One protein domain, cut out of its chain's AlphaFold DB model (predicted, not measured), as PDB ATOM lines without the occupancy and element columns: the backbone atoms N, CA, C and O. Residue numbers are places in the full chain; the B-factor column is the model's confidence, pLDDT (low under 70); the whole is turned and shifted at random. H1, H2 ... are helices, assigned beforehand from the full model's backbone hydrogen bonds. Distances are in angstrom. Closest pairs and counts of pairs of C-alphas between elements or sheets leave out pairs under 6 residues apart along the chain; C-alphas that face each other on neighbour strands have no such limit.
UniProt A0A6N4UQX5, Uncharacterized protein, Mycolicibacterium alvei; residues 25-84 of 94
ATOM      1  N   ASP A  25      13.147 -11.438  56.396       92.12
ATOM      2  CA  ASP A  25      13.926 -12.099  55.346       92.12
ATOM      3  C   ASP A  25      13.167 -12.168  54.019       92.12
ATOM      4  O   ASP A  25      13.738 -11.873  52.969       92.12
ATOM      5  N   ALA A  26      11.867 -12.484  54.053       91.44
ATOM      6  CA  ALA A  26      11.036 -12.516  52.853       91.44
ATOM      7  C   ALA A  26      10.923 -11.129  52.203       91.44
ATOM      8  O   ALA A  26      11.014 -11.008  50.980       91.44
ATOM      9  N   ILE A  27      10.784 -10.073  53.015       89.62
ATOM     10  CA  ILE A  27      10.774  -8.685  52.534       89.62
ATOM     11  C   ILE A  27      12.119  -8.337  51.898       89.62
ATOM     12  O   ILE A  27      12.157  -7.825  50.779       89.62
ATOM     13  N   SER A  28      13.222  -8.630  52.590       90.38
ATOM     14  CA  SER A  28      14.577  -8.340  52.115       90.38
ATOM     15  C   SER A  28      14.868  -9.035  50.781       90.38
ATOM     16  O   SER A  28      15.301  -8.392  49.823       90.38
ATOM     17  N   ALA A  29      14.539 -10.326  50.678       92.75
ATOM     18  CA  ALA A  29      14.709 -11.109  49.459       92.75
ATOM     19  C   ALA A  29      13.847 -10.580  48.301       92.75
ATOM     20  O   ALA A  29      14.344 -10.414  47.186       92.75
ATOM     21  N   GLY A  30      12.577 -10.251  48.564       89.38
ATOM     22  CA  GLY A  30      11.685  -9.666  47.561       89.38
ATOM     23  C   GLY A  30      12.194  -8.317  47.044       89.38
ATOM     24  O   GLY A  30      12.237  -8.090  45.836       89.38
ATOM     25  N   LEU A  31      12.655  -7.443  47.943       87.25
ATOM     26  CA  LEU A  31      13.248  -6.156  47.575       87.25
ATOM     27  C   LEU A  31      14.537  -6.326  46.762       87.25
ATOM     28  O   LEU A  31      14.750  -5.581  45.807       87.25
ATOM     29  N   ALA A  32      15.388  -7.296  47.107       88.81
ATOM     30  CA  ALA A  32      16.598  -7.594  46.344       88.81
ATOM     31  C   ALA A  32      16.269  -8.061  44.916       88.81
ATOM     32  O   ALA A  32      16.882  -7.577  43.966       88.81
ATOM     33  N   ALA A  33      15.262  -8.925  44.755       89.75
ATOM     34  CA  ALA A  33      14.814  -9.394  43.445       89.75
ATOM     35  C   ALA A  33      14.303  -8.242  42.563       89.75
ATOM     36  O   ALA A  33      14.722  -8.120  41.415       89.75
ATOM     37  N   VAL A  34      13.471  -7.348  43.111       83.88
ATOM     38  CA  VAL A  34      12.966  -6.164  42.386       83.88
ATOM     39  C   VAL A  34      14.096  -5.195  42.026       83.88
ATOM     40  O   VAL A  34      14.111  -4.612  40.948       83.88
ATOM     41  N   ARG A  35      15.087  -5.018  42.907       82.62
ATOM     42  CA  ARG A  35      16.253  -4.172  42.608       82.62
ATOM     43  C   ARG A  35      17.125  -4.766  41.502       82.62
ATOM     44  O   ARG A  35      17.648  -4.006  40.693       82.62
ATOM     45  N   ALA A  36      17.270  -6.090  41.461       85.56
ATOM     46  CA  ALA A  36      18.089  -6.785  40.472       85.56
ATOM     47  C   ALA A  36      17.515  -6.702  39.050       85.56
ATOM     48  O   ALA A  36      18.285  -6.647  38.095       85.56
ATOM     49  N   THR A  37      16.188  -6.655  38.891       83.56
ATOM     50  CA  THR A  37      15.566  -6.469  37.568       83.56
ATOM     51  C   THR A  37      15.724  -5.045  37.039       83.56
ATOM     52  O   THR A  37      15.583  -4.823  35.839       83.56
ATOM     53  N   GLY A  38      15.994  -4.072  37.917       73.38
ATOM     54  CA  GLY A  38      16.035  -2.652  37.567       73.38
ATOM     55  C   GLY A  38      14.674  -2.071  37.168       73.38
ATOM     56  O   GLY A  38      14.604  -0.901  36.792       73.38
ATOM     57  N   ASP A  39      13.597  -2.857  37.261       71.06
ATOM     58  CA  ASP A  39      12.258  -2.434  36.873       71.06
ATOM     59  C   ASP A  39      11.670  -1.517  37.951       71.06
ATOM     60  O   ASP A  39      11.293  -1.942  39.046       71.06
ATOM     61  N   ARG A  40      11.630  -0.219  37.648       74.75
ATOM     62  CA  ARG A  40      10.948   0.795  38.454       74.75
ATOM     63  C   ARG A  40       9.724   1.252  37.681       74.75
ATOM     64  O   ARG A  40       9.781   2.230  36.934       74.75
ATOM     65  N   SER A  41       8.625   0.524  37.857       80.38
ATOM     66  CA  SER A  41       7.349   0.911  37.265       80.38
ATOM     67  C   SER A  41       6.952   2.309  37.739       80.38
ATOM     68  O   SER A  41       7.097   2.655  38.915       80.38
ATOM     69  N   LEU A  42       6.468   3.127  36.808       87.44
ATOM     70  CA  LEU A  42       5.987   4.460  37.130       87.44
ATOM     71  C   LEU A  42       4.709   4.366  37.976       87.44
ATOM     72  O   LEU A  42       3.866   3.498  37.726       87.44
ATOM     73  N   PRO A  43       4.507   5.285  38.936       89.38
ATOM     74  CA  PRO A  43       3.250   5.353  39.657       89.38
ATOM     75  C   PRO A  43       2.115   5.637  38.671       89.38
ATOM     76  O   PRO A  43       2.250   6.453  37.755       89.38
ATOM     77  N   THR A  44       0.974   4.979  38.854       89.19
ATOM     78  CA  THR A  44      -0.202   5.243  38.020       89.19
ATOM     79  C   THR A  44      -0.823   6.575  38.432       89.19
ATOM     80  O   THR A  44      -1.236   6.737  39.577       89.19
ATOM     81  N   ALA A  45      -0.911   7.526  37.500       91.38
ATOM     82  CA  ALA A  45      -1.640   8.769  37.713       91.38
ATOM     83  C   ALA A  45      -3.143   8.562  37.457       91.38
ATOM     84  O   ALA A  45      -3.544   8.128  36.368       91.38
ATOM     85  N   ASP A  46      -3.972   8.881  38.453       92.44
ATOM     86  CA  ASP A  46      -5.427   8.964  38.290       92.44
ATOM     87  C   ASP A  46      -5.782  10.159  37.393       92.44
ATOM     88  O   ASP A  46      -5.118  11.196  37.435       92.44
ATOM     89  N   ARG A  47      -6.848  10.038  36.596       90.81
ATOM     90  CA  ARG A  47      -7.337  11.133  35.747       90.81
ATOM     91  C   ARG A  47      -7.626  12.401  36.557       90.81
ATOM     92  O   ARG A  47      -7.291  13.490  36.110       90.81
ATOM     93  N   ARG A  48      -8.183  12.263  37.764       92.88
ATOM     94  CA  ARG A  48      -8.488  13.380  38.677       92.88
ATOM     95  C   ARG A  48      -7.241  14.140  39.118       92.88
ATOM     96  O   ARG A  48      -7.329  15.304  39.485       92.88
ATOM     97  N   ALA A  49      -6.067  13.511  39.067       92.19
ATOM     98  CA  ALA A  49      -4.812  14.176  39.394       92.19
ATOM     99  C   ALA A  49      -4.386  15.200  38.323       92.19
ATOM    100  O   ALA A  49      -3.476  15.984  38.569       92.19
ATOM    101  N   LEU A  50      -5.027  15.204  37.146       93.81
ATOM    102  CA  LEU A  50      -4.780  16.171  36.073       93.81
ATOM    103  C   LEU A  50      -5.586  17.466  36.222       93.81
ATOM    104  O   LEU A  50      -5.312  18.441  35.509       93.81
ATOM    105  N   ASP A  51      -6.584  17.469  37.103       91.69
ATOM    106  CA  ASP A  51      -7.515  18.578  37.254       91.69
ATOM    107  C   ASP A  51      -6.765  19.827  37.743       91.69
ATOM    108  O   ASP A  51      -6.038  19.809  38.736       91.69
ATOM    109  N   GLY A  52      -6.904  20.932  37.004       88.25
ATOM    110  CA  GLY A  52      -6.230  22.199  37.312       88.25
ATOM    111  C   GLY A  52      -4.754  22.282  36.897       88.25
ATOM    112  O   GLY A  52      -4.115  23.312  37.132       88.25
ATOM    113  N   LEU A  53      -4.192  21.256  36.246       92.00
ATOM    114  CA  LEU A  53      -2.811  21.295  35.760       92.00
ATOM    115  C   LEU A  53      -2.712  21.984  34.391       92.00
ATOM    116  O   LEU A  53      -3.299  21.557  33.407       92.00
ATOM    117  N   LYS A  54      -1.881  23.023  34.273       90.94
ATOM    118  CA  LYS A  54      -1.745  23.812  33.027       90.94
ATOM    119  C   LYS A  54      -1.321  23.002  31.795       90.94
ATOM    120  O   LYS A  54      -1.571  23.426  30.676       90.94
ATOM    121  N   PHE A  55      -0.656  21.864  31.979       89.31
ATOM    122  CA  PHE A  55      -0.239  21.011  30.864       89.31
ATOM    123  C   PHE A  55      -1.316  20.003  30.447       89.31
ATOM    124  O   PHE A  55      -1.233  19.486  29.337       89.31
ATOM    125  N   SER A  56      -2.328  19.732  31.283       87.62
ATOM    126  CA  SER A  56      -3.401  18.790  30.932       87.62
ATOM    127  C   SER A  56      -4.345  19.349  29.868       87.62
ATOM    128  O   SER A  56      -4.952  18.579  29.138       87.62
ATOM    129  N   ILE A  57      -4.399  20.677  29.707       89.50
ATOM    130  CA  ILE A  57      -5.105  21.343  28.599       89.50
ATOM    131  C   ILE A  57      -4.275  21.425  27.309       89.50
ATOM    132  O   ILE A  57      -4.818  21.703  26.244       89.50
ATOM    133  N   ALA A  58      -2.957  21.225  27.401       92.00
ATOM    134  CA  ALA A  58      -2.023  21.357  26.282       92.00
ATOM    135  C   ALA A  58      -1.636  20.004  25.664       92.00
ATOM    136  O   ALA A  58      -1.003  19.965  24.610       92.00
ATOM    137  N   LEU A  59      -1.986  18.897  26.324       93.25
ATOM    138  CA  LEU A  59      -1.629  17.540  25.933       93.25
ATOM    139  C   LEU A  59      -2.873  16.643  25.917       93.25
ATOM    140  O   LEU A  59      -3.758  16.816  26.753       93.25
ATOM    141  N   PRO A  60      -2.920  15.627  25.037       94.81
ATOM    142  CA  PRO A  60      -3.846  14.511  25.184       94.81
ATOM    143  C   PRO A  60      -3.747  13.881  26.579       94.81
ATOM    144  O   PRO A  60      -2.651  13.770  27.135       94.81
ATOM    145  N   GLU A  61      -4.879  13.417  27.112       93.69
ATOM    146  CA  GLU A  61      -4.991  12.911  28.488       93.69
ATOM    147  C   GLU A  61      -3.921  11.866  28.828       93.69
ATOM    148  O   GLU A  61      -3.249  11.978  29.851       93.69
ATOM    149  N   GLU A  62      -3.696  10.890  27.948       93.06
ATOM    150  CA  GLU A  62      -2.721   9.823  28.187       93.06
ATOM    151  C   GLU A  62      -1.282  10.354  28.308       93.06
ATOM    152  O   GLU A  62      -0.514   9.918  29.169       93.06
ATOM    153  N   LEU A  63      -0.922  11.363  27.505       94.38
ATOM    154  CA  LEU A  63       0.383  12.013  27.610       94.38
ATOM    155  C   LEU A  63       0.484  12.838  28.891       94.38
ATOM    156  O   LEU A  63       1.505  12.760  29.571       94.38
ATOM    157  N   ALA A  64      -0.572  13.560  29.268       95.44
ATOM    158  CA  ALA A  64      -0.607  14.303  30.521       95.44
ATOM    159  C   ALA A  64      -0.452  13.375  31.741       95.44
ATOM    160  O   ALA A  64       0.351  13.665  32.632       95.44
ATOM    161  N   ARG A  65      -1.137  12.222  31.758       95.19
ATOM    162  CA  ARG A  65      -0.994  11.197  32.809       95.19
ATOM    163  C   ARG A  65       0.424  10.665  32.878       95.19
ATOM    164  O   ARG A  65       1.018  10.668  33.952       95.19
ATOM    165  N   ARG A  66       1.005  10.279  31.740       93.38
ATOM    166  CA  ARG A  66       2.381   9.779  31.694       93.38
ATOM    167  C   ARG A  66       3.391  10.836  32.142       93.38
ATOM    168  O   ARG A  66       4.312  10.517  32.889       93.38
ATOM    169  N   THR A  67       3.213  12.093  31.735       93.94
ATOM    170  CA  THR A  67       4.046  13.212  32.197       93.94
ATOM    171  C   THR A  67       3.955  13.383  33.711       93.94
ATOM    172  O   THR A  67       4.988  13.536  34.363       93.94
ATOM    173  N   LEU A  68       2.748  13.323  34.280       95.12
ATOM    174  CA  LEU A  68       2.558  13.410  35.724       95.12
ATOM    175  C   LEU A  68       3.222  12.231  36.448       95.12
ATOM    176  O   LEU A  68       3.973  12.454  37.392       95.12
ATOM    177  N   SER A  69       3.024  11.003  35.965       94.62
ATOM    178  CA  SER A  69       3.652   9.794  36.504       94.62
ATOM    179  C   SER A  69       5.180   9.883  36.538       94.62
ATOM    180  O   SER A  69       5.787   9.562  37.557       94.62
ATOM    181  N   VAL A  70       5.810  10.356  35.456       93.25
ATOM    182  CA  VAL A  70       7.271  10.540  35.393       93.25
ATOM    183  C   VAL A  70       7.741  11.602  36.384       93.25
ATOM    184  O   VAL A  70       8.730  11.391  37.080       93.25
ATOM    185  N   ARG A  71       7.034  12.735  36.474       92.56
ATOM    186  CA  ARG A  71       7.408  13.822  37.387       92.56
ATOM    187  C   ARG A  71       7.273  13.430  38.850       92.56
ATOM    188  O   ARG A  71       8.164  13.733  39.625       92.56
ATOM    189  N   VAL A  72       6.180  12.765  39.216       91.31
ATOM    190  CA  VAL A  72       5.952  12.303  40.593       91.31
ATOM    191  C   VAL A  72       6.966  11.235  40.989       91.31
ATOM    192  O   VAL A  72       7.383  11.201  42.141       91.31
ATOM    193  N   ALA A  73       7.377  10.377  40.051       90.88
ATOM    194  CA  ALA A  73       8.390   9.367  40.328       90.88
ATOM    195  C   ALA A  73       9.755   9.970  40.688       90.88
ATOM    196  O   ALA A  73      10.488   9.327  41.434       90.88
ATOM    197  N   ASP A  74      10.095  11.136  40.117       92.44
ATOM    198  CA  ASP A  74      11.365  11.860  40.286       92.44
ATOM    199  C   ASP A  74      12.564  10.922  40.519       92.44
ATOM    200  O   ASP A  74      13.257  10.956  41.539       92.44
ATOM    201  N   ALA A  75      12.754   9.986  39.583       87.88
ATOM    202  CA  ALA A  75      13.658   8.855  39.780       87.88
ATOM    203  C   ALA A  75      15.118   9.297  39.974       87.88
ATOM    204  O   ALA A  75      15.890   8.618  40.658       87.88
ATOM    205  N   GLU A  76      15.492  10.428  39.375       90.00
ATOM    206  CA  GLU A  76      16.808  11.041  39.525       90.00
ATOM    207  C   GLU A  76      17.012  11.535  40.959       90.00
ATOM    208  O   GLU A  76      17.980  11.132  41.611       90.00
ATOM    209  N   HIS A  77      16.093  12.356  41.477       91.06
ATOM    210  CA  HIS A  77      16.197  12.862  42.839       91.06
ATOM    211  C   HIS A  77      16.075  11.732  43.867       91.06
ATOM    212  O   HIS A  77      16.885  11.661  44.787       91.06
ATOM    213  N   ALA A  78      15.160  10.780  43.665       89.00
ATOM    214  CA  ALA A  78      15.033   9.602  44.520       89.00
ATOM    215  C   ALA A  78      16.341   8.795  44.592       89.00
ATOM    216  O   ALA A  78      16.733   8.337  45.662       89.00
ATOM    217  N   THR A  79      17.049   8.645  43.468       88.00
ATOM    218  CA  THR A  79      18.347   7.954  43.442       88.00
ATOM    219  C   THR A  79      19.420   8.737  44.199       88.00
ATOM    220  O   THR A  79      20.221   8.121  44.899       88.00
ATOM    221  N   ARG A  80      19.420  10.074  44.108       92.69
ATOM    222  CA  ARG A  80      20.324  10.924  44.900       92.69
ATOM    223  C   ARG A  80      20.063  10.771  46.395       92.69
ATOM    224  O   ARG A  80      20.990  10.427  47.117       92.69
ATOM    225  N   VAL A  81      18.810  10.921  46.824       92.19
ATOM    226  CA  VAL A  81      18.412  10.794  48.236       92.19
ATOM    227  C   VAL A  81      18.744   9.404  48.787       92.19
ATOM    228  O   VAL A  81      19.238   9.283  49.901       92.19
ATOM    229  N   LEU A  82      18.551   8.337  48.001       86.88
ATOM    230  CA  LEU A  82      18.924   6.976  48.411       86.88
ATOM    231  C   LEU A  82      20.434   6.775  48.615       86.88
ATOM    232  O   LEU A  82      20.823   5.833  49.305       86.88
ATOM    233  N   ALA A  83      21.275   7.608  48.001       89.31
ATOM    234  CA  ALA A  83      22.726   7.562  48.165       89.31
ATOM    235  C   ALA A  83      23.226   8.428  49.335       89.31
ATOM    236  O   ALA A  83      24.401   8.344  49.696       89.31
ATOM    237  N   GLU A  84      22.366   9.257  49.931       95.06
ATOM    238  CA  GLU A  84      22.723  10.087  51.079       95.06
ATOM    239  C   GLU A  84      22.922   9.229  52.337       95.06
ATOM    240  O   GLU A  84      22.200   8.262  52.593       95.06
TER     241      GLU A  84
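AT A GLANCE: This is residues 25 to 84 of the 94 residues of an uncharacterized protein of Mycolicibacterium alvei (UniProt A0A6N4UQX5). A loose, open arrangement of helices: H1 stands free at one end, and a drawn-out stretch from residue 38 to residue 46 leads from it to a small body made of H2, H3 and the looping residues 51 to 60. From that body H4 runs on nearly in line with H3, back toward the H1 side, and residues 76 to 84 stick out as a second arm, apart from H1. The printed part has 60 residues with four named helices in the order H1, H2, H3, H4 and no named strand; the class is all helix. It is only just loose, close to extended, with a radius of gyration of the C-alphas of 15.2 A, and the C-alphas span 46 by 24 by 16 A, an elongated outline.

IN THESE COORDINATES: Find C-alpha 25 at (13.926, -12.099, 55.346); from there H1 runs through residues 25 to 37, 18.7 A from first to last C-alpha. Go on along the short link of 9 residues to Arg 47, where H2, residues 47 to 50, begins. After 10 more residues, look for C-alpha 61 at (-4.991, 12.911, 28.488), the start of H3, residues 61 to 73, 18.2 A long. H4, residues 75 to 83, measures 12.4 A and ends with C-alpha 83 at (22.726, 7.562, 48.165).

HOW THE PARTS SIT: Start at H1, which is apart from H2, H3 and H4. Next compare H2 with H3: they touch, with 5 pairs of C-alphas within 8 A, the closest being those of Arg 47 and Arg 65, 7.0 A apart. H3 and H4 meet only through their link, a tight one of 1 residue, Asp 74. H4 is apart from H2. In the backbones of H1, H3 and H4, each O i to N i+4 pair is within hydrogen-bond range; H2 is too short for such a pair, but its one O i to N i+3 pair is within range.

THE WHOLE: Look for the two C-alphas farthest apart, those of Asp 25 and Ala 58, at 47.1 A. Residues 25 to 39, of which 25 to 37 belong to H1, stand free, and so do residues 76 to 84, of which 76 to 83 belong to H4. Without them you find a body of 36 residues that spans 28 by 15 by 14 A. The printed part has no cut, and no link is long. The mean pLDDT of the printed part is 89.8, and no printed residue is under 70.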